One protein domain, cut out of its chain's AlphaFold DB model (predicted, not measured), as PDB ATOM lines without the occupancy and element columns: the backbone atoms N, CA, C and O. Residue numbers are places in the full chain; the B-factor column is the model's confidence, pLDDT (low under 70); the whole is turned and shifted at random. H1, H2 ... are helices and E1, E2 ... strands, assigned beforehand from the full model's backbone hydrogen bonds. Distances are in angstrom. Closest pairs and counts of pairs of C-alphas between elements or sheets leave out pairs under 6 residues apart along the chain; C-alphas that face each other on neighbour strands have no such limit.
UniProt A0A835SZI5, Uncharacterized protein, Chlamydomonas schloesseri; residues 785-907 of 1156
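What this domain is: This is residues 785 to 907 of the 1156 residues of an uncharacterized protein of Chlamydomonas schloesseri (UniProt A0A835SZI5). This is a long rod: two long helices, H1 and H3, lie side by side and run opposite ways, with the short helix H2 at the turn between them. Beyond the far end of H3 sit two shorter helices, H4 and H5, and from there the backbone folds back as a two-stranded ribbon, E1 and E2, which runs lengthwise beside H3 with a gap between. The printed part has 123 residues, with five named helices and then two named strands, in the order H1 H2 H3 H4 H5 E1 E2; the sheet, E1 - E2, is antiparallel, and the class is mostly helix. The whole is extended, with a radius of gyration of the C-alphas of 22.6 A and spans of 74 by 26 by 24 A.

Where its parts are: Find C-alpha 785 at (252.646, 84.163, 169.469); from there H1, residues 785 to 808, runs 34.7 A. H2 follows at residues 810 to 815. Look next at C-alpha 817, at (285.444, 65.288, 187.507), where H3 begins; it holds residues 817 to 845 and is 42.2 A long. H4 is residues 850 to 863, 19.7 A, and H5 is residues 868 to 874. E1, residues 883 to 891, measures 25.8 A, and E2, residues 895 to 903, measures 25.6 A and ends with C-alpha 903 at (256.688, 80.598, 150.504).

How they stand to each other: Begin with H1 and H3, which touch at a shallow tilt of 16 degrees, opposite ways; their closest C-alphas, of Ala 800 and Gln 828, are 4.7 A apart. H2 and H3 touch only at the corner by their link, with C-alphas 813 and 821 closest at 6.0 A. H1 and H2 are close but not clearly touching, 6.5 A between the C-alphas of Ala 806 and Leu 812. Farther on, H3 and H4 are apart. H4 and H5 form a helical hairpin and only just touch, with 3 pairs of C-alphas within 8 A, the closest being those of Leu 861 and Ala 874 at 6.2 A. E1 and E2 are a hairpin of antiparallel strands, 164 degrees between their directions; look for N 885 and O 901 at 2.8 A and N 897 and O 889 at 2.9 A, both within hydrogen-bond range. E2 and H3 are near each other, with 10 pairs of C-alphas within 10 A, made by residues 830 to 841 of H3. Every O i to N i+4 pair is within hydrogen-bond range in H2, H3, H4 and H5, and 19 of 20 in H1.

The domain as a whole: The two C-alphas farthest apart, of Ser 814 and Ala 868, are 74.2 A from each other. The printed part has no cut. No link is long; the one from H5 to E1, 8 residues, is short and the others are tight. Read the B-factor column for the model's confidence: the mean pLDDT of the printed part is 74.6, and residues 847 to 848, 850, 869 to 870 and 873 to 907 are under 70.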
ATOM      1  N   LEU A 785     251.503  84.859 170.061       81.94
ATOM      2  CA  LEU A 785     252.646  84.163 169.469       81.94
ATOM      3  C   LEU A 785     253.990  84.770 169.904       81.94
ATOM      4  O   LEU A 785     254.886  84.023 170.287       81.94
ATOM      5  N   ASP A 786     254.140  86.098 169.878       85.94
ATOM      6  CA  ASP A 786     255.370  86.778 170.314       85.94
ATOM      7  C   ASP A 786     255.633  86.602 171.820       85.94
ATOM      8  O   ASP A 786     256.796  86.481 172.217       85.94
ATOM      9  N   GLY A 787     254.571  86.528 172.635       89.94
ATOM     10  CA  GLY A 787     254.622  86.190 174.061       89.94
ATOM     11  C   GLY A 787     255.045  84.741 174.304       89.94
ATOM     12  O   GLY A 787     256.053  84.506 174.959       89.94
ATOM     13  N   GLY A 788     254.377  83.764 173.679       88.06
ATOM     14  CA  GLY A 788     254.771  82.352 173.795       88.06
ATOM     15  C   GLY A 788     256.172  82.047 173.236       88.06
ATOM     16  O   GLY A 788     256.820  81.090 173.656       88.06
ATOM     17  N   LEU A 789     256.679  82.871 172.309       87.38
ATOM     18  CA  LEU A 789     258.080  82.838 171.885       87.38
ATOM     19  C   LEU A 789     259.024  83.473 172.916       87.38
ATOM     20  O   LEU A 789     260.139  82.978 173.062       87.38
ATOM     21  N   GLN A 790     258.601  84.515 173.640       93.12
ATOM     22  CA  GLN A 790     259.370  85.093 174.748       93.12
ATOM     23  C   GLN A 790     259.528  84.087 175.893       93.12
ATOM     24  O   GLN A 790     260.655  83.835 176.310       93.12
ATOM     25  N   ASP A 791     258.445  83.420 176.308       93.06
ATOM     26  CA  ASP A 791     258.479  82.387 177.355       93.06
ATOM     27  C   ASP A 791     259.508  81.283 177.046       93.06
ATOM     28  O   ASP A 791     260.181  80.766 177.939       93.06
ATOM     29  N   LEU A 792     259.653  80.920 175.766       88.94
ATOM     30  CA  LEU A 792     260.626  79.928 175.303       88.94
ATOM     31  C   LEU A 792     262.069  80.464 175.273       88.94
ATOM     32  O   LEU A 792     262.996  79.689 175.521       88.94
ATOM     33  N   VAL A 793     262.279  81.758 174.996       93.31
ATOM     34  CA  VAL A 793     263.592  82.414 175.170       93.31
ATOM     35  C   VAL A 793     263.988  82.369 176.642       93.31
ATOM     36  O   VAL A 793     265.061  81.865 176.969       93.31
ATOM     37  N   ASP A 794     263.095  82.812 177.522       94.38
ATOM     38  CA  ASP A 794     263.372  82.963 178.948       94.38
ATOM     39  C   ASP A 794     263.608  81.594 179.615       94.38
ATOM     40  O   ASP A 794     264.514  81.445 180.437       94.38
ATOM     41  N   GLN A 795     262.896  80.545 179.182       93.50
ATOM     42  CA  GLN A 795     263.181  79.153 179.561       93.50
ATOM     43  C   GLN A 795     264.553  78.660 179.069       93.50
ATOM     44  O   GLN A 795     265.253  77.963 179.809       93.50
ATOM     45  N   ALA A 796     264.961  79.001 177.841       91.25
ATOM     46  CA  ALA A 796     266.267  78.614 177.305       91.25
ATOM     47  C   ALA A 796     267.421  79.326 178.035       91.25
ATOM     48  O   ALA A 796     268.443  78.700 178.333       91.25
ATOM     49  N   ASP A 797     267.240  80.600 178.387       94.81
ATOM     50  CA  ASP A 797     268.194  81.378 179.177       94.81
ATOM     51  C   ASP A 797     268.267  80.902 180.636       94.81
ATOM     52  O   ASP A 797     269.365  80.733 181.172       94.81
ATOM     53  N   ALA A 798     267.131  80.581 181.265       95.56
ATOM     54  CA  ALA A 798     267.095  79.970 182.594       95.56
ATOM     55  C   ALA A 798     267.801  78.600 182.616       95.56
ATOM     56  O   ALA A 798     268.580  78.313 183.528       95.56
ATOM     57  N   ALA A 799     267.601  77.773 181.582       94.00
ATOM     58  CA  ALA A 799     268.317  76.507 181.423       94.00
ATOM     59  C   ALA A 799     269.830  76.723 181.241       94.00
ATOM     60  O   ALA A 799     270.630  76.042 181.885       94.00
ATOM     61  N   ALA A 800     270.242  77.698 180.422       96.56
ATOM     62  CA  ALA A 800     271.647  78.062 180.250       96.56
ATOM     63  C   ALA A 800     272.291  78.550 181.561       96.56
ATOM     64  O   ALA A 800     273.406  78.138 181.889       96.56
ATOM     65  N   ALA A 801     271.592  79.383 182.335       97.19
ATOM     66  CA  ALA A 801     272.053  79.865 183.634       97.19
ATOM     67  C   ALA A 801     272.202  78.719 184.650       97.19
ATOM     68  O   ALA A 801     273.240  78.604 185.305       97.19
ATOM     69  N   ALA A 802     271.215  77.819 184.733       95.88
ATOM     70  CA  ALA A 802     271.260  76.649 185.608       95.88
ATOM     71  C   ALA A 802     272.403  75.681 185.242       95.88
ATOM     72  O   ALA A 802     273.097  75.173 186.126       95.88
ATOM     73  N   LEU A 803     272.648  75.458 183.946       96.50
ATOM     74  CA  LEU A 803     273.747  74.617 183.460       96.50
ATOM     75  C   LEU A 803     275.123  75.256 183.709       96.50
ATOM     76  O   LEU A 803     276.045  74.555 184.125       96.50
ATOM     77  N   GLY A 804     275.248  76.579 183.561       96.38
ATOM     78  CA  GLY A 804     276.456  77.317 183.940       96.38
ATOM     79  C   GLY A 804     276.740  77.270 185.445       96.38
ATOM     80  O   GLY A 804     277.875  77.027 185.858       96.38
ATOM     81  N   ALA A 805     275.706  77.405 186.281       96.94
ATOM     82  CA  ALA A 805     275.824  77.226 187.728       96.94
ATOM     83  C   ALA A 805     276.238  75.786 188.098       96.94
ATOM     84  O   ALA A 805     277.087  75.588 188.971       96.94
ATOM     85  N   ALA A 806     275.708  74.775 187.399       95.50
ATOM     86  CA  ALA A 806     276.106  73.380 187.576       95.50
ATOM     87  C   ALA A 806     277.574  73.135 187.173       95.50
ATOM     88  O   ALA A 806     278.312  72.519 187.947       95.50
ATOM     89  N   ALA A 807     278.026  73.665 186.030       96.31
ATOM     90  CA  ALA A 807     279.419  73.606 185.572       96.31
ATOM     91  C   ALA A 807     280.396  74.286 186.553       96.31
ATOM     92  O   ALA A 807     281.466  73.750 186.864       96.31
ATOM     93  N   GLY A 808     280.000  75.440 187.100       95.00
ATOM     94  CA  GLY A 808     280.740  76.149 188.143       95.00
ATOM     95  C   GLY A 808     280.765  75.430 189.500       95.00
ATOM     96  O   GLY A 808     281.639  75.714 190.321       95.00
ATOM     97  N   SER A 809     279.848  74.491 189.752       97.50
ATOM     98  CA  SER A 809     279.671  73.900 191.081       97.50
ATOM     99  C   SER A 809     280.853  73.004 191.516       97.50
ATOM    100  O   SER A 809     281.278  72.097 190.786       97.50
ATOM    101  N   PRO A 810     281.358  73.160 192.759       96.19
ATOM    102  CA  PRO A 810     282.321  72.221 193.341       96.19
ATOM    103  C   PRO A 810     281.768  70.793 193.463       96.19
ATOM    104  O   PRO A 810     282.533  69.828 193.416       96.19
ATOM    105  N   ALA A 811     280.444  70.647 193.593       95.94
ATOM    106  CA  ALA A 811     279.755  69.362 193.655       95.94
ATOM    107  C   ALA A 811     279.907  68.565 192.349       95.94
ATOM    108  O   ALA A 811     280.389  67.434 192.383       95.94
ATOM    109  N   LEU A 812     279.600  69.158 191.187       95.62
ATOM    110  CA  LEU A 812     279.767  68.475 189.899       95.62
ATOM    111  C   LEU A 812     281.242  68.149 189.629       95.62
ATOM    112  O   LEU A 812     281.571  67.029 189.238       95.62
ATOM    113  N   ARG A 813     282.147  69.092 189.922       96.44
ATOM    114  CA  ARG A 813     283.597  68.909 189.742       96.44
ATOM    115  C   ARG A 813     284.186  67.796 190.618       96.44
ATOM    116  O   ARG A 813     285.145  67.154 190.199       96.44
ATOM    117  N   SER A 814     283.631  67.553 191.807       95.00
ATOM    118  CA  SER A 814     284.079  66.479 192.709       95.00
ATOM    119  C   SER A 814     283.380  65.136 192.464       95.00
ATOM    120  O   SER A 814     284.016  64.098 192.633       95.00
ATOM    121  N   ALA A 815     282.120  65.132 192.020       97.00
ATOM    122  CA  ALA A 815     281.363  63.910 191.731       97.00
ATOM    123  C   ALA A 815     281.633  63.327 190.329       97.00
ATOM    124  O   ALA A 815     281.703  62.109 190.179       97.00
ATOM    125  N   ALA A 816     281.784  64.181 189.311       94.69
ATOM    126  CA  ALA A 816     281.902  63.797 187.899       94.69
ATOM    127  C   ALA A 816     283.224  64.239 187.235       94.69
ATOM    128  O   ALA A 816     283.460  63.954 186.059       94.69
ATOM    129  N   GLY A 817     284.113  64.906 187.979       96.12
ATOM    130  CA  GLY A 817     285.444  65.288 187.507       96.12
ATOM    131  C   GLY A 817     285.444  66.345 186.389       96.12
ATOM    132  O   GLY A 817     284.432  67.006 186.143       96.12
ATOM    133  N   PRO A 818     286.585  66.523 185.690       93.50
ATOM    134  CA  PRO A 818     286.720  67.516 184.623       93.50
ATOM    135  C   PRO A 818     285.771  67.286 183.443       93.50
ATOM    136  O   PRO A 818     285.309  68.244 182.834       93.50
ATOM    137  N   ASP A 819     285.465  66.031 183.117       92.44
ATOM    138  CA  ASP A 819     284.621  65.712 181.961       92.44
ATOM    139  C   ASP A 819     283.126  65.904 182.264       92.44
ATOM    140  O   ASP A 819     282.371  66.277 181.371       92.44
ATOM    141  N   GLY A 820     282.706  65.775 183.531       92.56
ATOM    142  CA  GLY A 820     281.381  66.211 183.978       92.56
ATOM    143  C   GLY A 820     281.188  67.728 183.886       92.56
ATOM    144  O   GLY A 820     280.129  68.181 183.458       92.56
ATOM    145  N   VAL A 821     282.226  68.511 184.208       96.25
ATOM    146  CA  VAL A 821     282.216  69.974 184.021       96.25
ATOM    147  C   VAL A 821     282.088  70.322 182.534       96.25
ATOM    148  O   VAL A 821     281.148  71.022 182.171       96.25
ATOM    149  N   LYS A 822     282.923  69.740 181.659       93.19
ATOM    150  CA  LYS A 822     282.818  69.931 180.196       93.19
ATOM    151  C   LYS A 822     281.452  69.539 179.630       93.19
ATOM    152  O   LYS A 822     280.982  70.166 178.687       93.19
ATOM    153  N   ALA A 823     280.818  68.496 180.168       94.06
ATOM    154  CA  ALA A 823     279.478  68.098 179.746       94.06
ATOM    155  C   ALA A 823     278.430  69.167 180.102       94.06
ATOM    156  O   ALA A 823     277.577  69.475 179.273       94.06
ATOM    157  N   ALA A 824     278.517  69.776 181.290       93.88
ATOM    158  CA  ALA A 824     277.649  70.890 181.672       93.88
ATOM    159  C   ALA A 824     277.940  72.170 180.862       93.88
ATOM    160  O   ALA A 824     276.999  72.813 180.411       93.88
ATOM    161  N   GLU A 825     279.211  72.491 180.591       95.75
ATOM    162  CA  GLU A 825     279.621  73.600 179.706       95.75
ATOM    163  C   GLU A 825     279.084  73.413 178.271       95.75
ATOM    164  O   GLU A 825     278.546  74.342 177.670       95.75
ATOM    165  N   ALA A 826     279.159  72.194 177.725       92.81
ATOM    166  CA  ALA A 826     278.623  71.874 176.401       92.81
ATOM    167  C   ALA A 826     277.086  71.964 176.351       92.81
ATOM    168  O   ALA A 826     276.527  72.477 175.379       92.81
ATOM    169  N   LEU A 827     276.394  71.507 177.401       94.75
ATOM    170  CA  LEU A 827     274.939  71.647 177.523       94.75
ATOM    171  C   LEU A 827     274.521  73.118 177.684       94.75
ATOM    172  O   LEU A 827     273.545  73.532 177.063       94.75
ATOM    173  N   GLN A 828     275.274  73.920 178.447       96.94
ATOM    174  CA  GLN A 828     275.073  75.368 178.567       96.94
ATOM    175  C   GLN A 828     275.176  76.050 177.197       96.94
ATOM    176  O   GLN A 828     274.273  76.795 176.822       96.94
ATOM    177  N   GLY A 829     276.226  75.758 176.420       92.38
ATOM    178  CA  GLY A 829     276.377  76.277 175.058       92.38
ATOM    179  C   GLY A 829     275.232  75.855 174.127       92.38
ATOM    180  O   GLY A 829     274.769  76.650 173.307       92.38
ATOM    181  N   GLY A 830     274.712  74.633 174.290       91.12
ATOM    182  CA  GLY A 830     273.509  74.164 173.597       91.12
ATOM    183  C   GLY A 830     272.252  74.967 173.956       91.12
ATOM    184  O   GLY A 830     271.533  75.405 173.057       91.12
ATOM    185  N   ALA A 831     272.014  75.220 175.245       92.75
ATOM    186  CA  ALA A 831     270.884  76.020 175.723       92.75
ATOM    187  C   ALA A 831     270.968  77.486 175.254       92.75
ATOM    188  O   ALA A 831     269.989  78.018 174.735       92.75
ATOM    189  N   GLN A 832     272.154  78.103 175.315       94.44
ATOM    190  CA  GLN A 832     272.402  79.443 174.763       94.44
ATOM    191  C   GLN A 832     272.139  79.492 173.253       94.44
ATOM    192  O   GLN A 832     271.468  80.398 172.766       94.44
ATOM    193  N   THR A 833     272.615  78.493 172.502       91.25
ATOM    194  CA  THR A 833     272.367  78.390 171.054       91.25
ATOM    195  C   THR A 833     270.870  78.277 170.755       91.25
ATOM    196  O   THR A 833     270.379  78.925 169.832       91.25
ATOM    197  N   TYR A 834     270.123  77.513 171.557       87.94
ATOM    198  CA  TYR A 834     268.671  77.399 171.422       87.94
ATOM    199  C   TYR A 834     267.957  78.730 171.711       87.94
ATOM    200  O   TYR A 834     267.156  79.169 170.886       87.94
ATOM    201  N   GLY A 835     268.321  79.431 172.792       92.06
ATOM    202  CA  GLY A 835     267.814  80.774 173.096       92.06
ATOM    203  C   GLY A 835     268.096  81.779 171.973       92.06
ATOM    204  O   GLY A 835     267.192  82.489 171.537       92.06
ATOM    205  N   HIS A 836     269.309  81.782 171.409       89.62
ATOM    206  CA  HIS A 836     269.642  82.605 170.240       89.62
ATOM    207  C   HIS A 836     268.793  82.270 169.002       89.62
ATOM    208  O   HIS A 836     268.360  83.188 168.305       89.62
ATOM    209  N   ILE A 837     268.516  80.987 168.738       86.19
ATOM    210  CA  ILE A 837     267.645  80.560 167.631       86.19
ATOM    211  C   ILE A 837     266.199  81.021 167.858       86.19
ATOM    212  O   ILE A 837     265.578  81.514 166.917       86.19
ATOM    213  N   ILE A 838     265.665  80.923 169.081       89.50
ATOM    214  CA  ILE A 838     264.303  81.396 169.379       89.50
ATOM    215  C   ILE A 838     264.235  82.923 169.280       89.50
ATOM    216  O   ILE A 838     263.333  83.422 168.618       89.50
ATOM    217  N   ARG A 839     265.206  83.675 169.825       92.06
ATOM    218  CA  ARG A 839     265.263  85.144 169.673       92.06
ATOM    219  C   ARG A 839     265.350  85.570 168.206       92.06
ATOM    220  O   ARG A 839     264.691  86.528 167.818       92.06
ATOM    221  N   ALA A 840     266.119  84.863 167.373       83.62
ATOM    222  CA  ALA A 840     266.160  85.113 165.931       83.62
ATOM    223  C   ALA A 840     264.816  84.778 165.252       83.62
ATOM    224  O   ALA A 840     264.347  85.533 164.400       83.62
ATOM    225  N   GLY A 841     264.164  83.690 165.677       82.50
ATOM    226  CA  GLY A 841     262.808  83.320 165.277       82.50
ATOM    227  C   GLY A 841     261.797  84.418 165.606       82.50
ATOM    228  O   GLY A 841     261.171  84.949 164.695       82.50
ATOM    229  N   GLN A 842     261.706  84.822 166.873       87.62
ATOM    230  CA  GLN A 842     260.876  85.921 167.369       87.62
ATOM    231  C   GLN A 842     261.179  87.234 166.629       87.62
ATOM    232  O   GLN A 842     260.264  87.870 166.129       87.62
ATOM    233  N   ALA A 843     262.446  87.611 166.434       81.62
ATOM    234  CA  ALA A 843     262.807  88.809 165.668       81.62
ATOM    235  C   ALA A 843     262.362  88.751 164.189       81.62
ATOM    236  O   ALA A 843     262.053  89.788 163.607       81.62
ATOM    237  N   SER A 844     262.293  87.556 163.587       72.25
ATOM    238  CA  SER A 844     261.753  87.344 162.232       72.25
ATOM    239  C   SER A 844     260.222  87.208 162.174       72.25
ATOM    240  O   SER A 844     259.624  87.400 161.114       72.25
ATOM    241  N   LEU A 845     259.589  86.861 163.301       74.56
ATOM    242  CA  LEU A 845     258.148  86.633 163.440       74.56
ATOM    243  C   LEU A 845     257.398  87.839 164.022       74.56
ATOM    244  O   LEU A 845     256.193  87.929 163.785       74.56
ATOM    245  N   ARG A 846     258.114  88.788 164.647       75.88
ATOM    246  CA  ARG A 846     257.680  90.147 165.006       75.88
ATOM    247  C   ARG A 846     257.249  90.904 163.756       75.88
ATOM    248  O   ARG A 846     257.982  91.705 163.172       75.88
ATOM    249  N   ARG A 847     256.027  90.623 163.316       64.50
ATOM    250  CA  ARG A 847     255.369  91.363 162.249       64.50
ATOM    251  C   ARG A 847     255.163  92.792 162.735       64.50
ATOM    252  O   ARG A 847     254.726  93.028 163.859       64.50
ATOM    253  N   LEU A 848     255.403  93.755 161.851       64.88
ATOM    254  CA  LEU A 848     254.697  95.026 161.965       64.88
ATOM    255  C   LEU A 848     253.198  94.685 162.002       64.88
ATOM    256  O   LEU A 848     252.742  93.964 161.112       64.88
ATOM    257  N   SER A 849     252.461  95.167 163.011       72.69
ATOM    258  CA  SER A 849     251.003  94.971 163.087       72.69
ATOM    259  C   SER A 849     250.349  95.374 161.769       72.69
ATOM    260  O   SER A 849     250.908  96.205 161.039       72.69
ATOM    261  N   PHE A 850     249.183  94.815 161.437       63.03
ATOM    262  CA  PHE A 850     248.603  95.003 160.098       63.03
ATOM    263  C   PHE A 850     248.514  96.493 159.712       63.03
ATOM    264  O   PHE A 850     248.907  96.892 158.613       63.03
ATOM    265  N   GLN A 851     248.136  97.331 160.681       71.31
ATOM    266  CA  GLN A 851     248.115  98.789 160.587       71.31
ATOM    267  C   GLN A 851     249.496  99.405 160.276       71.31
ATOM    268  O   GLN A 851     249.621 100.233 159.370       71.31
ATOM    269  N   LYS A 852     250.559  98.990 160.984       74.44
ATOM    270  CA  LYS A 852     251.937  99.472 160.771       74.44
ATOM    271  C   LYS A 852     252.518  98.996 159.438       74.44
ATOM    272  O   LYS A 852     253.157  99.791 158.752       74.44
ATOM    273  N   GLN A 853     252.273  97.747 159.029       70.56
ATOM    274  CA  GLN A 853     252.744  97.239 157.735       70.56
ATOM    275  C   GLN A 853     252.026  97.928 156.563       70.56
ATOM    276  O   GLN A 853     252.669  98.312 155.580       70.56
ATOM    277  N   ALA A 854     250.714  98.153 156.686       71.38
ATOM    278  CA  ALA A 854     249.938  98.915 155.715       71.38
ATOM    279  C   ALA A 854     250.423 100.369 155.613       71.38
ATOM    280  O   ALA A 854     250.590 100.866 154.502       71.38
ATOM    281  N   ASN A 855     250.703 101.040 156.737       79.62
ATOM    282  CA  ASN A 855     251.182 102.426 156.742       79.62
ATOM    283  C   ASN A 855     252.607 102.562 156.190       79.62
ATOM    284  O   ASN A 855     252.801 103.325 155.249       79.62
ATOM    285  N   ALA A 856     253.565 101.746 156.642       74.12
ATOM    286  CA  ALA A 856     254.925 101.747 156.089       74.12
ATOM    287  C   ALA A 856     254.941 101.475 154.570       74.12
ATOM    288  O   ALA A 856     255.717 102.074 153.826       74.12
ATOM    289  N   THR A 857     254.033 100.620 154.081       70.75
ATOM    290  CA  THR A 857     253.893 100.367 152.640       70.75
ATOM    291  C   THR A 857     253.188 101.517 151.916       70.75
ATOM    292  O   THR A 857     253.597 101.867 150.815       70.75
ATOM    293  N   ARG A 858     252.173 102.162 152.512       78.81
ATOM    294  CA  ARG A 858     251.558 103.387 151.963       78.81
ATOM    295  C   ARG A 858     252.596 104.498 151.804       78.81
ATOM    296  O   ARG A 858     252.621 105.131 150.752       78.81
ATOM    297  N   ASP A 859     253.472 104.685 152.786       82.88
ATOM    298  CA  ASP A 859     254.540 105.684 152.726       82.88
ATOM    299  C   ASP A 859     255.621 105.310 151.710       82.88
ATOM    300  O   ASP A 859     256.037 106.167 150.934       82.88
ATOM    301  N   PHE A 860     256.009 104.035 151.601       78.94
ATOM    302  CA  PHE A 860     256.900 103.586 150.526       78.94
ATOM    303  C   PHE A 860     256.287 103.801 149.127       78.94
ATOM    304  O   PHE A 860     256.971 104.263 148.215       78.94
ATOM    305  N   LEU A 861     254.988 103.533 148.949       77.06
ATOM    306  CA  LEU A 861     254.291 103.723 147.671       77.06
ATOM    307  C   LEU A 861     254.031 105.203 147.323       77.06
ATOM    308  O   LEU A 861     253.926 105.540 146.142       77.06
ATOM    309  N   ARG A 862     253.932 106.089 148.324       82.12
ATOM    310  CA  ARG A 862     253.758 107.544 148.144       82.12
ATOM    311  C   ARG A 862     255.088 108.280 147.968       82.12
ATOM    312  O   ARG A 862     255.244 109.034 147.011       82.12
ATOM    313  N   ASN A 863     256.027 108.033 148.878       86.38
ATOM    314  CA  ASN A 863     257.228 108.840 149.105       86.38
ATOM    315  C   ASN A 863     258.524 108.120 148.687       86.38
ATOM    316  O   ASN A 863     259.576 108.752 148.603       86.38
ATOM    317  N   GLY A 864     258.473 106.809 148.427       87.88
ATOM    318  CA  GLY A 864     259.628 106.032 147.979       87.88
ATOM    319  C   GLY A 864     260.087 106.379 146.551       87.88
ATOM    320  O   GLY A 864     259.335 106.978 145.770       87.88
ATOM    321  N   PRO A 865     261.316 105.971 146.170       84.00
ATOM    322  CA  PRO A 865     261.961 106.304 144.894       84.00
ATOM    323  C   PRO A 865     261.409 105.495 143.700       84.00
ATOM    324  O   PRO A 865     262.159 104.992 142.869       84.00
ATOM    325  N   LEU A 866     260.085 105.362 143.615       86.06
ATOM    326  CA  LEU A 866     259.380 104.670 142.540       86.06
ATOM    327  C   LEU A 866     259.338 105.514 141.263       86.06
ATOM    328  O   LEU A 866     259.069 106.721 141.297       86.06
ATOM    329  N   THR A 867     259.525 104.860 140.119       84.38
ATOM    330  CA  THR A 867     259.319 105.465 138.800       84.38
ATOM    331  C   THR A 867     257.841 105.799 138.566       84.38
ATOM    332  O   THR A 867     256.937 105.276 139.223       84.38
ATOM    333  N   ALA A 868     257.559 106.651 137.575       74.69
ATOM    334  CA  ALA A 868     256.185 107.023 137.224       74.69
ATOM    335  C   ALA A 868     255.302 105.814 136.838       74.69
ATOM    336  O   ALA A 868     254.101 105.825 137.106       74.69
ATOM    337  N   ALA A 869     255.890 104.759 136.258       68.25
ATOM    338  CA  ALA A 869     255.175 103.534 135.902       68.25
ATOM    339  C   ALA A 869     254.811 102.696 137.143       68.25
ATOM    340  O   ALA A 869     253.673 102.247 137.281       68.25
ATOM    341  N   GLU A 870     255.746 102.542 138.082       68.06
ATOM    342  CA  GLU A 870     255.518 101.826 139.345       68.06
ATOM    343  C   GLU A 870     254.518 102.571 140.235       68.06
ATOM    344  O   GLU A 870     253.621 101.951 140.803       68.06
ATOM    345  N   ARG A 871     254.590 103.907 140.289       74.94
ATOM    346  CA  ARG A 871     253.630 104.739 141.031       74.94
ATOM    347  C   ARG A 871     252.214 104.677 140.439       74.94
ATOM    348  O   ARG A 871     251.241 104.734 141.186       74.94
ATOM    349  N   ALA A 872     252.072 104.483 139.125       71.38
ATOM    350  CA  ALA A 872     250.777 104.175 138.516       71.38
ATOM    351  C   ALA A 872     250.274 102.771 138.913       71.38
ATOM    352  O   ALA A 872     249.089 102.601 139.210       71.38
ATOM    353  N   PHE A 873     251.165 101.776 138.979       62.84
ATOM    354  CA  PHE A 873     250.833 100.404 139.384       62.84
ATOM    355  C   PHE A 873     250.467 100.287 140.876       62.84
ATOM    356  O   PHE A 873     249.573  99.519 141.231       62.84
ATOM    357  N   ALA A 874     251.084 101.102 141.737       56.31
ATOM    358  CA  ALA A 874     250.829 101.172 143.179       56.31
ATOM    359  C   ALA A 874     249.342 101.361 143.533       56.31
ATOM    360  O   ALA A 874     248.868 100.826 144.533       56.31
ATOM    361  N   THR A 875     248.580 102.054 142.678       55.88
ATOM    362  CA  THR A 875     247.129 102.270 142.838       55.88
ATOM    363  C   THR A 875     246.277 100.995 142.738       55.88
ATOM    364  O   THR A 875     245.073 101.047 142.980       55.88
ATOM    365  N   ARG A 876     246.874  99.852 142.367       54.97
ATOM    366  CA  ARG A 876     246.193  98.569 142.117       54.97
ATOM    367  C   ARG A 876     246.725  97.414 142.973       54.97
ATOM    368  O   ARG A 876     246.408  96.259 142.697       54.97
ATOM    369  N   PHE A 877     247.560  97.703 143.971       45.84
ATOM    370  CA  PHE A 877     248.176  96.676 144.807       45.84
ATOM    371  C   PHE A 877     247.179  96.111 145.833       45.84
ATOM    372  O   PHE A 877     246.528  96.867 146.552       45.84
ATOM    373  N   VAL A 878     247.078  94.782 145.920       45.66
ATOM    374  CA  VAL A 878     246.216  94.064 146.872       45.66
ATOM    375  C   VAL A 878     247.058  93.025 147.605       45.66
ATOM    376  O   VAL A 878     247.784  92.255 146.976       45.66
ATOM    377  N   TRP A 879     246.958  93.001 148.934       35.81
ATOM    378  CA  TRP A 879     247.679  92.050 149.776       35.81
ATOM    379  C   TRP A 879     247.072  90.646 149.707       35.81
ATOM    380  O   TRP A 879     245.856  90.480 149.750       35.81
ATOM    381  N   ASN A 880     247.936  89.632 149.687       39.78
ATOM    382  CA  ASN A 880     247.628  88.255 150.069       39.78
ATOM    383  C   ASN A 880     248.798  87.736 150.913       39.78
ATOM    384  O   ASN A 880     249.950  88.076 150.637       39.78
ATOM    385  N   PHE A 881     248.516  86.963 151.962       38.22
ATOM    386  CA  PHE A 881     249.532  86.571 152.943       38.22
ATOM    387  C   PHE A 881     250.247  85.258 152.599       38.22
ATOM    388  O   PHE A 881     249.673  84.331 152.033       38.22
ATOM    389  N   ASN A 882     251.526  85.204 152.970       41.56
ATOM    390  CA  ASN A 882     252.441  84.104 152.677       41.56
ATOM    391  C   ASN A 882     252.319  82.955 153.687       41.56
ATOM    392  O   ASN A 882     252.137  83.183 154.885       41.56
ATOM    393  N   PHE A 883     252.532  81.726 153.215       43.06
ATOM    394  CA  PHE A 883     252.628  80.545 154.073       43.06
ATOM    395  C   PHE A 883     254.021  80.442 154.708       43.06
ATOM    396  O   PHE A 883     255.040  80.654 154.044       43.06
ATOM    397  N   VAL A 884     254.062  80.062 155.988       38.47
ATOM    398  CA  VAL A 884     255.289  79.752 156.734       38.47
ATOM    399  C   VAL A 884     255.223  78.298 157.187       38.47
ATOM    400  O   VAL A 884     254.222  77.864 157.752       38.47
ATOM    401  N   ARG A 885     256.300  77.552 156.948       44.84
ATOM    402  CA  ARG A 885     256.502  76.176 157.396       44.84
ATOM    403  C   ARG A 885     257.705  76.136 158.336       44.84
ATOM    404  O   ARG A 885     258.804  76.542 157.961       44.84
ATOM    405  N   LEU A 886     257.491  75.614 159.539       39.16
ATOM    406  CA  LEU A 886     258.541  75.289 160.502       39.16
ATOM    407  C   LEU A 886     258.698  73.767 160.523       39.16
ATOM    408  O   LEU A 886     257.732  73.062 160.804       39.16
ATOM    409  N   ASN A 887     259.891  73.252 160.223       44.47
ATOM    410  CA  ASN A 887     260.212  71.840 160.450       44.47
ATOM    411  C   ASN A 887     261.186  71.729 161.626       44.47
ATOM    412  O   ASN A 887     262.255  72.340 161.600       44.47
ATOM    413  N   PHE A 888     260.840  70.912 162.618       46.41
ATOM    414  CA  PHE A 888     261.700  70.597 163.757       46.41
ATOM    415  C   PHE A 888     262.243  69.175 163.590       46.41
ATOM    416  O   PHE A 888     261.482  68.210 163.634       46.41
ATOM    417  N   ARG A 889     263.557  69.032 163.393       48.50
ATOM    418  CA  ARG A 889     264.227  67.730 163.292       48.50
ATOM    419  C   ARG A 889     265.121  67.519 164.509       48.50
ATOM    420  O   ARG A 889     266.171  68.143 164.626       48.50
ATOM    421  N   PHE A 890     264.718  66.607 165.387       38.38
ATOM    422  CA  PHE A 890     265.542  66.135 166.498       38.38
ATOM    423  C   PHE A 890     266.367  64.930 166.040       38.38
ATOM    424  O   PHE A 890     265.812  63.877 165.724       38.38
ATOM    425  N   ALA A 891     267.692  65.065 166.009       43.22
ATOM    426  CA  ALA A 891     268.599  63.966 165.692       43.22
ATOM    427  C   ALA A 891     269.712  63.878 166.739       43.22
ATOM    428  O   ALA A 891     270.419  64.849 166.991       43.22
ATOM    429  N   ALA A 892     269.926  62.687 167.305       34.88
ATOM    430  CA  ALA A 892     270.951  62.451 168.331       34.88
ATOM    431  C   ALA A 892     272.404  62.684 167.850       34.88
ATOM    432  O   ALA A 892     273.328  62.640 168.655       34.88
ATOM    433  N   SER A 893     272.606  62.911 166.548       36.56
ATOM    434  CA  SER A 893     273.879  63.282 165.927       36.56
ATOM    435  C   SER A 893     274.009  64.769 165.574       36.56
ATOM    436  O   SER A 893     275.137  65.223 165.410       36.56
ATOM    437  N   ASP A 894     272.889  65.494 165.438       42.88
ATOM    438  CA  ASP A 894     272.836  66.833 164.819       42.88
ATOM    439  C   ASP A 894     272.231  67.897 165.769       42.88
ATOM    440  O   ASP A 894     272.244  69.084 165.458       42.88
ATOM    441  N   GLY A 895     271.677  67.483 166.917       47.75
ATOM    442  CA  GLY A 895     270.938  68.345 167.844       47.75
ATOM    443  C   GLY A 895     269.477  68.564 167.430       47.75
ATOM    444  O   GLY A 895     268.862  67.720 166.769       47.75
ATOM    445  N   LEU A 896     268.908  69.701 167.845       42.47
ATOM    446  CA  LEU A 896     267.646  70.214 167.310       42.47
ATOM    447  C   LEU A 896     267.944  71.104 166.099       42.47
ATOM    448  O   LEU A 896     268.450  72.214 166.240       42.47
ATOM    449  N   VAL A 897     267.583  70.620 164.914       43.94
ATOM    450  CA  VAL A 897     267.656  71.378 163.665       43.94
ATOM    451  C   VAL A 897     266.268  71.928 163.342       43.94
ATOM    452  O   VAL A 897     265.402  71.215 162.830       43.94
ATOM    453  N   THR A 898     266.055  73.210 163.634       40.53
ATOM    454  CA  THR A 898     264.865  73.957 163.202       40.53
ATOM    455  C   THR A 898     265.114  74.541 161.813       40.53
ATOM    456  O   THR A 898     266.081  75.271 161.614       40.53
ATOM    457  N   THR A 899     264.244  74.252 160.844       46.78
ATOM    458  CA  THR A 899     264.301  74.853 159.499       46.78
ATOM    459  C   THR A 899     263.039  75.652 159.197       46.78
ATOM    460  O   THR A 899     261.929  75.118 159.170       46.78
ATOM    461  N   PHE A 900     263.238  76.947 158.959       42.22
ATOM    462  CA  PHE A 900     262.223  77.908 158.541       42.22
ATOM    463  C   PHE A 900     262.119  77.927 157.011       42.22
ATOM    464  O   PHE A 900     263.128  78.049 156.317       42.22
ATOM    465  N   GLN A 901     260.903  77.815 156.478       43.25
ATOM    466  CA  GLN A 901     260.611  77.916 155.049       43.25
ATOM    467  C   GLN A 901     259.410  78.844 154.839       43.25
ATOM    468  O   GLN A 901     258.292  78.519 155.233       43.25
ATOM    469  N   GLN A 902     259.633  79.992 154.203       39.12
ATOM    470  CA  GLN A 902     258.578  80.930 153.818       39.12
ATOM    471  C   GLN A 902     258.337  80.836 152.311       39.12
ATOM    472  O   GLN A 902     259.269  80.973 151.522       39.12
ATOM    473  N   PHE A 903     257.083  80.628 151.911       40.16
ATOM    474  CA  PHE A 903     256.688  80.598 150.504       40.16
ATOM    475  C   PHE A 903     256.095  81.949 150.112       40.16
ATOM    476  O   PHE A 903     255.011  82.309 150.573       40.16
ATOM    477  N   VAL A 904     256.821  82.688 149.271       39.25
ATOM    478  CA  VAL A 904     256.374  83.959 148.688       39.25
ATOM    479  C   VAL A 904     255.903  83.696 147.264       39.25
ATOM    480  O   VAL A 904     256.714  83.349 146.408       39.25
ATOM    481  N   TYR A 905     254.605  83.855 147.013       39.12
ATOM    482  CA  TYR A 905     254.018  83.709 145.680       39.12
ATOM    483  C   TYR A 905     253.816  85.083 145.043       39.12
ATOM    484  O   TYR A 905     253.143  85.941 145.618       39.12
ATOM    485  N   GLN A 906     254.341  85.295 143.838       38.47
ATOM    486  CA  GLN A 906     253.990  86.466 143.043       38.47
ATOM    487  C   GLN A 906     252.669  86.223 142.297       38.47
ATOM    488  O   GLN A 906     252.280  85.090 142.003       38.47
ATOM    489  N   LEU A 907     251.965  87.303 141.940       42.97
ATOM    490  CA  LEU A 907     250.695  87.199 141.207       42.97
ATOM    491  C   LEU A 907     250.882  86.570 139.808       42.97
ATOM    492  O   LEU A 907     249.948  85.981 139.265       42.97
TER     493      LEU A 907